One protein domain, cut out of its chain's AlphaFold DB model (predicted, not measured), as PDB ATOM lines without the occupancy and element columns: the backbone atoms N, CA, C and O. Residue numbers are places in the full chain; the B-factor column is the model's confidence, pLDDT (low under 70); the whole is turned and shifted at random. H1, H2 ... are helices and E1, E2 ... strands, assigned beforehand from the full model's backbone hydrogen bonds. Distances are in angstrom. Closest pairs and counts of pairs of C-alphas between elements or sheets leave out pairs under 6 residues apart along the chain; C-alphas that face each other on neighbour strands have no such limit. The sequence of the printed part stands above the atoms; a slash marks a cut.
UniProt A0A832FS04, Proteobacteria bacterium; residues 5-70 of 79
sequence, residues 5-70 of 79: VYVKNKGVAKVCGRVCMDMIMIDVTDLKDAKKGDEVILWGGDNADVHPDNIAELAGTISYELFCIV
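What this domain is: This is residues 5 to 70 of the 79 residues of a protein of Proteobacteria bacterium (UniProt A0A832FS04). The model has little regular structure: a small strand hairpin, E1 and E2, lies near the middle, two short helices set crosswise, H1 and H2, make one end, and a long looping stretch, residues 17 to 51, runs from the hairpin to the helices, with the loop near Asp 33 at the end far from the helices and residues 18 to 23 sticking out. Short antiparallel pairings tie this stretch to the hairpin: residues 25 to 26 with 15 to 16 of E2, and 40 to 41 with 6 to 7 of E1. The printed part has 66 residues, 23 of them in named elements, in the order E1, E2, H1, H2, a mixed class; it is compact, with a radius of gyration of the C-alphas of 12.3 A and spans of 34 by 27 by 18 A.

How they stand to each other: E1, residues 5 to 7, and E2, residues 11 to 16, form an antiparallel hairpin at 133 degrees, with N 7 and O 11 at 2.8 A. H1, residues 52 to 59, is apart from E1. H2, residues 63 to 68, touches H1, about perpendicular at 89 degrees; their closest C-alphas, of Asp 53 and Ser 63, are 5.0 A apart. In both helices every O i to N i+4 pair is within hydrogen-bond range.

Where its parts are: E1 begins at C-alpha 5 (-33.338, -43.947, -28.705) and spans 6.6 A; E2 spans 15.7 A, H1 10.4 A and H2 8.9 A, ending at C-alpha 68 (-41.199, -32.110, -41.683).

The domain as a whole: The C-alphas farthest apart, of Asp 33 and Tyr 64, are 34.1 A apart. The link E2 to H1 is long; the printed part has no cut, and no printed residue is under 70 in pLDDT.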
ATOM      1  N   VAL A   5     -34.324 -45.031 -28.660       93.75
ATOM      2  CA  VAL A   5     -33.338 -43.947 -28.705       93.75
ATOM      3  C   VAL A   5     -31.944 -44.521 -28.503       93.75
ATOM      4  O   VAL A   5     -31.783 -45.572 -27.883       93.75
ATOM      5  N   TYR A   6     -30.924 -43.808 -28.963       94.62
ATOM      6  CA  TYR A   6     -29.537 -44.204 -28.770       94.62
ATOM      7  C   TYR A   6     -28.837 -43.248 -27.809       94.62
ATOM      8  O   TYR A   6     -28.751 -42.048 -28.056       94.62
ATOM      9  N   VAL A   7     -28.312 -43.777 -26.709       93.56
ATOM     10  CA  VAL A   7     -27.480 -43.026 -25.770       93.56
ATOM     11  C   VAL A   7     -26.027 -43.176 -26.205       93.56
ATOM     12  O   VAL A   7     -25.481 -44.286 -26.252       93.56
ATOM     13  N   LYS A   8     -25.392 -42.053 -26.550       89.56
ATOM     14  CA  LYS A   8     -24.061 -42.032 -27.165       89.56
ATOM     15  C   LYS A   8     -23.033 -42.744 -26.284       89.56
ATOM     16  O   LYS A   8     -22.903 -42.440 -25.102       89.56
ATOM     17  N   ASN A   9     -22.293 -43.679 -26.886       88.50
ATOM     18  CA  ASN A   9     -21.293 -44.541 -26.236       88.50
ATOM     19  C   ASN A   9     -21.842 -45.513 -25.172       88.50
ATOM     20  O   ASN A   9     -21.045 -46.111 -24.451       88.50
ATOM     21  N   LYS A  10     -23.167 -45.678 -25.051       90.12
ATOM     22  CA  LYS A  10     -23.782 -46.560 -24.037       90.12
ATOM     23  C   LYS A  10     -24.667 -47.633 -24.645       90.12
ATOM     24  O   LYS A  10     -24.642 -48.760 -24.168       90.12
ATOM     25  N   GLY A  11     -25.403 -47.301 -25.702       91.00
ATOM     26  CA  GLY A  11     -26.254 -48.257 -26.402       91.00
ATOM     27  C   GLY A  11     -27.668 -47.745 -26.622       91.00
ATOM     28  O   GLY A  11     -27.960 -46.559 -26.464       91.00
ATOM     29  N   VAL A  12     -28.545 -48.660 -27.017       92.50
ATOM     30  CA  VAL A  12     -29.945 -48.368 -27.334       92.50
ATOM     31  C   VAL A  12     -30.808 -48.526 -26.087       92.50
ATOM     32  O   VAL A  12     -30.678 -49.502 -25.355       92.50
ATOM     33  N   ALA A  13     -31.716 -47.578 -25.876       93.81
ATOM     34  CA  ALA A  13     -32.729 -47.608 -24.831       93.81
ATOM     35  C   ALA A  13     -34.135 -47.522 -25.429       93.81
ATOM     36  O   ALA A  13     -34.368 -46.881 -26.457       93.81
ATOM     37  N   LYS A  14     -35.096 -48.151 -24.754       94.06
ATOM     38  CA  LYS A  14     -36.512 -48.110 -25.140       94.06
ATOM     39  C   LYS A  14     -37.215 -46.956 -24.439       94.06
ATOM     40  O   LYS A  14     -36.957 -46.685 -23.269       94.06
ATOM     41  N   VAL A  15     -38.151 -46.316 -25.134       94.00
ATOM     42  CA  VAL A  15     -39.028 -45.311 -24.527       94.00
ATOM     43  C   VAL A  15     -40.049 -46.021 -23.639       94.00
ATOM     44  O   VAL A  15     -40.855 -46.830 -24.112       94.00
ATOM     45  N   CYS A  16     -40.031 -45.707 -22.348       92.88
ATOM     46  CA  CYS A  16     -40.943 -46.255 -21.354       92.88
ATOM     47  C   CYS A  16     -42.021 -45.221 -20.984       92.88
ATOM     48  O   CYS A  16     -41.812 -44.011 -21.024       92.88
ATOM     49  N   GLY A  17     -43.228 -45.696 -20.675       91.56
ATOM     50  CA  GLY A  17     -44.367 -44.814 -20.411       91.56
ATOM     51  C   GLY A  17     -44.904 -44.087 -21.654       91.56
ATOM     52  O   GLY A  17     -44.786 -44.558 -22.794       91.56
ATOM     53  N   ARG A  18     -45.574 -42.952 -21.416       92.19
ATOM     54  CA  ARG A  18     -46.186 -42.109 -22.455       92.19
ATOM     55  C   ARG A  18     -45.239 -40.978 -22.848       92.19
ATOM     56  O   ARG A  18     -44.562 -40.414 -21.995       92.19
ATOM     57  N   VAL A  19     -45.238 -40.637 -24.135       92.00
ATOM     58  CA  VAL A  19     -44.600 -39.417 -24.644       92.00
ATOM     59  C   VAL A  19     -45.461 -38.226 -24.222       92.00
ATOM     60  O   VAL A  19     -46.662 -38.211 -24.493       92.00
ATOM     61  N   CYS A  20     -44.864 -37.260 -23.527       92.88
ATOM     62  CA  CYS A  20     -45.508 -36.005 -23.141       92.88
ATOM     63  C   CYS A  20     -45.198 -34.906 -24.173       92.88
ATOM     64  O   CYS A  20     -44.439 -35.134 -25.112       92.88
ATOM     65  N   MET A  21     -45.751 -33.699 -23.991       92.69
ATOM     66  CA  MET A  21     -45.492 -32.582 -24.917       92.69
ATOM     67  C   MET A  21     -44.007 -32.201 -25.002       92.69
ATOM     68  O   MET A  21     -43.514 -31.970 -26.101       92.69
ATOM     69  N   ASP A  22     -43.303 -32.166 -23.865       92.81
ATOM     70  CA  ASP A  22     -41.919 -31.668 -23.795       92.81
ATOM     71  C   ASP A  22     -40.928 -32.684 -23.197       92.81
ATOM     72  O   ASP A  22     -39.747 -32.381 -23.034       92.81
ATOM     73  N   MET A  23     -41.386 -33.889 -22.837       93.06
ATOM     74  CA  MET A  23     -40.554 -34.896 -22.173       93.06
ATOM     75  C   MET A  23     -40.889 -36.317 -22.624       93.06
ATOM     76  O   MET A  23     -42.051 -36.663 -22.852       93.06
ATOM     77  N   ILE A  24     -39.858 -37.157 -22.664       94.44
ATOM     78  CA  ILE A  24     -39.961 -38.608 -22.807       94.44
ATOM     79  C   ILE A  24     -39.163 -39.283 -21.695       94.44
ATOM     80  O   ILE A  24     -38.181 -38.731 -21.202       94.44
ATOM     81  N   MET A  25     -39.589 -40.479 -21.310       94.81
ATOM     82  CA  MET A  25     -38.868 -41.328 -20.368       94.81
ATOM     83  C   MET A  25     -38.266 -42.499 -21.136       94.81
ATOM     84  O   MET A  25     -38.901 -43.051 -22.034       94.81
ATOM     85  N   ILE A  26     -37.028 -42.852 -20.807       94.38
ATOM     86  CA  ILE A  26     -36.306 -43.959 -21.433       94.38
ATOM     87  C   ILE A  26     -35.822 -44.910 -20.347       94.38
ATOM     88  O   ILE A  26     -35.455 -44.477 -19.254       94.38
ATOM     89  N   ASP A  27     -35.856 -46.202 -20.643       94.00
ATOM     90  CA  ASP A  27     -35.344 -47.227 -19.745       94.00
ATOM     91  C   ASP A  27     -33.825 -47.337 -19.901       94.00
ATOM     92  O   ASP A  27     -33.323 -47.659 -20.978       94.00
ATOM     93  N   VAL A  28     -33.100 -47.030 -18.826       93.06
ATOM     94  CA  VAL A  28     -31.632 -47.048 -18.776       93.06
ATOM     95  C   VAL A  28     -31.090 -48.224 -17.966       93.06
ATOM     96  O   VAL A  28     -29.891 -48.271 -17.710       93.06
ATOM     97  N   THR A  29     -31.946 -49.166 -17.554       91.69
ATOM     98  CA  THR A  29     -31.571 -50.277 -16.661       91.69
ATOM     99  C   THR A  29     -30.416 -51.111 -17.225       91.69
ATOM    100  O   THR A  29     -29.505 -51.479 -16.487       91.69
ATOM    101  N   ASP A  30     -30.407 -51.328 -18.542       89.94
ATOM    102  CA  ASP A  30     -29.377 -52.110 -19.240       89.94
ATOM    103  C   ASP A  30     -28.174 -51.265 -19.712       89.94
ATOM    104  O   ASP A  30     -27.169 -51.805 -20.184       89.94
ATOM    105  N   LEU A  31     -28.243 -49.933 -19.592       88.88
ATOM    106  CA  LEU A  31     -27.178 -49.025 -20.018       88.88
ATOM    107  C   LEU A  31     -26.177 -48.802 -18.883       88.88
ATOM    108  O   LEU A  31     -26.467 -48.141 -17.883       88.88
ATOM    109  N   LYS A  32     -24.946 -49.290 -19.064       86.88
ATOM    110  CA  LYS A  32     -23.865 -49.061 -18.097       86.88
ATOM    111  C   LYS A  32     -23.537 -47.571 -17.984       86.88
ATOM    112  O   LYS A  32     -23.353 -46.882 -18.987       86.88
ATOM    113  N   ASP A  33     -23.436 -47.091 -16.746       86.19
ATOM    114  CA  ASP A  33     -22.994 -45.735 -16.401       86.19
ATOM    115  C   ASP A  33     -23.811 -44.589 -17.025       86.19
ATOM    116  O   ASP A  33     -23.268 -43.499 -17.214       86.19
ATOM    117  N   ALA A  34     -25.099 -44.777 -17.345       89.62
ATOM    118  CA  ALA A  34     -25.977 -43.689 -17.791       89.62
ATOM    119  C   ALA A  34     -26.011 -42.542 -16.755       89.62
ATOM    120  O   ALA A  34     -26.261 -42.757 -15.570       89.62
ATOM    121  N   LYS A  35     -25.718 -41.314 -17.193       91.50
ATOM    122  CA  LYS A  35     -25.526 -40.134 -16.345       91.50
ATOM    123  C   LYS A  35     -26.266 -38.935 -16.922       91.50
ATOM    124  O   LYS A  35     -26.487 -38.795 -18.122       91.50
ATOM    125  N   LYS A  36     -26.629 -38.007 -16.040       91.31
ATOM    126  CA  LYS A  36     -27.189 -36.726 -16.467       91.31
ATOM    127  C   LYS A  36     -26.172 -35.985 -17.342       91.31
ATOM    128  O   LYS A  36     -25.020 -35.834 -16.945       91.31
ATOM    129  N   GLY A  37     -26.631 -35.475 -18.482       92.31
ATOM    130  CA  GLY A  37     -25.799 -34.745 -19.441       92.31
ATOM    131  C   GLY A  37     -25.274 -35.597 -20.595       92.31
ATOM    132  O   GLY A  37     -24.647 -35.041 -21.490       92.31
ATOM    133  N   ASP A  38     -25.551 -36.904 -20.609       93.50
ATOM    134  CA  ASP A  38     -25.261 -37.728 -21.778       93.50
ATOM    135  C   ASP A  38     -26.045 -37.263 -23.006       93.50
ATOM    136  O   ASP A  38     -27.216 -36.886 -22.929       93.50
ATOM    137  N   GLU A  39     -25.391 -37.349 -24.158       92.88
ATOM    138  CA  GLU A  39     -26.011 -37.068 -25.443       92.88
ATOM    139  C   GLU A  39     -26.904 -38.243 -25.863       92.88
ATOM    140  O   GLU A  39     -26.457 -39.391 -25.942       92.88
ATOM    141  N   VAL A  40     -28.172 -37.941 -26.144       94.06
ATOM    142  CA  VAL A  40     -29.165 -38.910 -26.614       94.06
ATOM    143  C   VAL A  40     -29.569 -38.553 -28.037       94.06
ATOM    144  O   VAL A  40     -29.979 -37.426 -28.317       94.06
ATOM    145  N   ILE A  41     -29.467 -39.529 -28.930       93.62
ATOM    146  CA  ILE A  41     -29.854 -39.432 -30.331       93.62
ATOM    147  C   ILE A  41     -31.252 -40.038 -30.479       93.62
ATOM    148  O   ILE A  41     -31.458 -41.224 -30.220       93.62
ATOM    149  N   LEU A  42     -32.214 -39.202 -30.876       92.81
ATOM    150  CA  LEU A  42     -33.604 -39.605 -31.135       92.81
ATOM    151  C   LEU A  42     -33.742 -40.310 -32.489       92.81
ATOM    152  O   LEU A  42     -34.407 -41.334 -32.584       92.81
ATOM    153  N   TRP A  43     -33.108 -39.753 -33.522       92.00
ATOM    154  CA  TRP A  43     -32.984 -40.354 -34.846       92.00
ATOM    155  C   TRP A  43     -31.796 -39.761 -35.612       92.00
ATOM    156  O   TRP A  43     -31.416 -38.607 -35.389       92.00
ATOM    157  N   GLY A  44     -31.237 -40.536 -36.539       88.94
ATOM    158  CA  GLY A  44     -30.079 -40.172 -37.359       88.94
ATOM    159  C   GLY A  44     -28.730 -40.528 -36.725       88.94
ATOM    160  O   GLY A  44     -28.642 -41.347 -35.813       88.94
ATOM    161  N   GLY A  45     -27.666 -39.894 -37.223       85.88
ATOM    162  CA  GLY A  45     -26.289 -40.233 -36.853       85.88
ATOM    163  C   GLY A  45     -25.829 -41.566 -37.452       85.88
ATOM    164  O   GLY A  45     -26.411 -42.052 -38.418       85.88
ATOM    165  N   ASP A  46     -24.785 -42.149 -36.862       81.62
ATOM    166  CA  ASP A  46     -24.125 -43.353 -37.392       81.62
ATOM    167  C   ASP A  46     -24.740 -44.670 -36.881       81.62
ATOM    168  O   ASP A  46     -24.295 -45.753 -37.261       81.62
ATOM    169  N   ASN A  47     -25.741 -44.609 -35.994       86.62
ATOM    170  CA  ASN A  47     -26.363 -45.807 -35.439       86.62
ATOM    171  C   ASN A  47     -27.611 -46.210 -36.247       86.62
ATOM    172  O   ASN A  47     -28.574 -45.449 -36.351       86.62
ATOM    173  N   ALA A  48     -27.597 -47.438 -36.771       85.06
ATOM    174  CA  ALA A  48     -28.677 -48.007 -37.571       85.06
ATOM    175  C   ALA A  48     -29.999 -48.182 -36.798       85.06
ATOM    176  O   ALA A  48     -31.066 -48.014 -37.383       85.06
ATOM    177  N   ASP A  49     -29.967 -48.461 -35.492       85.50
ATOM    178  CA  ASP A  49     -31.177 -48.681 -34.682       85.50
ATOM    179  C   ASP A  49     -32.073 -47.438 -34.610       85.50
ATOM    180  O   ASP A  49     -33.289 -47.538 -34.467       85.50
ATOM    181  N   VAL A  50     -31.470 -46.255 -34.750       91.12
ATOM    182  CA  VAL A  50     -32.161 -44.961 -34.765       91.12
ATOM    183  C   VAL A  50     -32.163 -44.326 -36.157       91.12
ATOM    184  O   VAL A  50     -32.338 -43.114 -36.291       91.12
ATOM    185  N   HIS A  51     -31.987 -45.120 -37.219       93.81
ATOM    186  CA  HIS A  51     -32.113 -44.614 -38.583       93.81
ATOM    187  C   HIS A  51     -33.519 -44.014 -38.805       93.81
ATOM    188  O   HIS A  51     -34.504 -44.622 -38.378       93.81
ATOM    189  N   PRO A  52     -33.656 -42.852 -39.473       92.56
ATOM    190  CA  PRO A  52     -34.951 -42.195 -39.660       92.56
ATOM    191  C   PRO A  52     -36.022 -43.097 -40.282       92.56
ATOM    192  O   PRO A  52     -37.171 -43.039 -39.860       92.56
ATOM    193  N   ASP A  53     -35.653 -43.962 -41.230       93.00
ATOM    194  CA  ASP A  53     -36.598 -44.913 -41.833       93.00
ATOM    195  C   ASP A  53     -37.105 -45.954 -40.824       93.00
ATOM    196  O   ASP A  53     -38.305 -46.211 -40.765       93.00
ATOM    197  N   ASN A  54     -36.228 -46.475 -39.958       92.38
ATOM    198  CA  ASN A  54     -36.605 -47.437 -38.917       92.38
ATOM    199  C   ASN A  54     -37.541 -46.790 -37.888       92.38
ATOM    200  O   ASN A  54     -38.547 -47.370 -37.480       92.38
ATOM    201  N   ILE A  55     -37.244 -45.551 -37.485       92.75
ATOM    202  CA  ILE A  55     -38.099 -44.792 -36.564       92.75
ATOM    203  C   ILE A  55     -39.453 -44.473 -37.207       92.75
ATOM    204  O   ILE A  55     -40.483 -44.541 -36.534       92.75
ATOM    205  N   ALA A  56     -39.469 -44.147 -38.499       92.81
ATOM    206  CA  ALA A  56     -40.695 -43.855 -39.225       92.81
ATOM    207  C   ALA A  56     -41.584 -45.097 -39.336       92.81
ATOM    208  O   ALA A  56     -42.776 -45.017 -39.045       92.81
ATOM    209  N   GLU A  57     -40.995 -46.258 -39.632       93.12
ATOM    210  CA  GLU A  57     -41.700 -47.539 -39.658       93.12
ATOM    211  C   GLU A  57     -42.317 -47.870 -38.288       93.12
ATOM    212  O   GLU A  57     -43.492 -48.235 -38.199       93.12
ATOM    213  N   LEU A  58     -41.579 -47.645 -37.192       91.50
ATOM    214  CA  LEU A  58     -42.099 -47.811 -35.826       91.50
ATOM    215  C   LEU A  58     -43.266 -46.860 -35.511       91.50
ATOM    216  O   LEU A  58     -44.158 -47.225 -34.736       91.50
ATOM    217  N   ALA A  59     -43.254 -45.661 -36.093       90.19
ATOM    218  CA  ALA A  59     -44.309 -44.658 -35.975       90.19
ATOM    219  C   ALA A  59     -45.463 -44.852 -36.981       90.19
ATOM    220  O   ALA A  59     -46.483 -44.175 -36.856       90.19
ATOM    221  N   GLY A  60     -45.343 -45.786 -37.932       93.12
ATOM    222  CA  GLY A  60     -46.342 -46.029 -38.974       93.12
ATOM    223  C   GLY A  60     -46.386 -44.944 -40.054       93.12
ATOM    224  O   GLY A  60     -47.448 -44.693 -40.618       93.12
ATOM    225  N   THR A  61     -45.258 -44.286 -40.315       94.88
ATOM    226  CA  THR A  61     -45.113 -43.224 -41.314       94.88
ATOM    227  C   THR A  61     -43.837 -43.409 -42.154       94.88
ATOM    228  O   THR A  61     -43.179 -44.444 -42.082       94.88
ATOM    229  N   ILE A  62     -43.488 -42.416 -42.973       94.94
ATOM    230  CA  ILE A  62     -42.262 -42.320 -43.764       94.94
ATOM    231  C   ILE A  62     -41.280 -41.322 -43.140       94.94
ATOM    232  O   ILE A  62     -41.671 -40.370 -42.460       94.94
ATOM    233  N   SER A  63     -39.990 -41.497 -43.412       93.88
ATOM    234  CA  SER A  63     -38.933 -40.634 -42.868       93.88
ATOM    235  C   SER A  63     -39.120 -39.157 -43.209       93.88
ATOM    236  O   SER A  63     -38.803 -38.293 -42.393       93.88
ATOM    237  N   TYR A  64     -39.714 -38.847 -44.365       94.94
ATOM    238  CA  TYR A  64     -40.033 -37.474 -44.755       94.94
ATOM    239  C   TYR A  64     -40.930 -36.758 -43.736       94.94
ATOM    240  O   TYR A  64     -40.660 -35.609 -43.381       94.94
ATOM    241  N   GLU A  65     -41.953 -37.437 -43.203       94.25
ATOM    242  CA  GLU A  65     -42.820 -36.838 -42.187       94.25
ATOM    243  C   GLU A  65     -42.036 -36.513 -40.916       94.25
ATOM    244  O   GLU A  65     -42.188 -35.409 -40.395       94.25
ATOM    245  N   LEU A  66     -41.131 -37.395 -40.470       92.50
ATOM    246  CA  LEU A  66     -40.287 -37.137 -39.295       92.50
ATOM    247  C   LEU A  66     -39.469 -35.851 -39.435       92.50
ATOM    248  O   LEU A  66     -39.349 -35.091 -38.474       92.50
ATOM    249  N   PHE A  67     -38.929 -35.573 -40.624       92.44
ATOM    250  CA  PHE A  67     -38.178 -34.343 -40.873       92.44
ATOM    251  C   PHE A  67     -39.080 -33.105 -40.921       92.44
ATOM    252  O   PHE A  67     -38.714 -32.048 -40.396       92.44
ATOM    253  N   CYS A  68     -40.265 -33.223 -41.521       93.00
ATOM    254  CA  CYS A  68     -41.199 -32.110 -41.683       93.00
ATOM    255  C   CYS A  68     -41.888 -31.692 -40.378       93.00
ATOM    256  O   CYS A  68     -42.142 -30.501 -40.185       93.00
ATOM    257  N   ILE A  69     -42.161 -32.629 -39.463       92.94
ATOM    258  CA  ILE A  69     -42.852 -32.338 -38.196       92.94
ATOM    259  C   ILE A  69     -41.960 -31.664 -37.145       92.94
ATOM    260  O   ILE A  69     -42.467 -31.217 -36.111       92.94
ATOM    261  N   VAL A  70     -40.642 -31.556 -37.375       91.94
ATOM    262  CA  VAL A  70     -39.730 -30.892 -36.433       91.94
ATOM    263  C   VAL A  70     -40.087 -29.412 -36.311       91.94
ATOM    264  O   VAL A  70     -39.769 -28.579 -37.168       91.94
TER     265      VAL A  70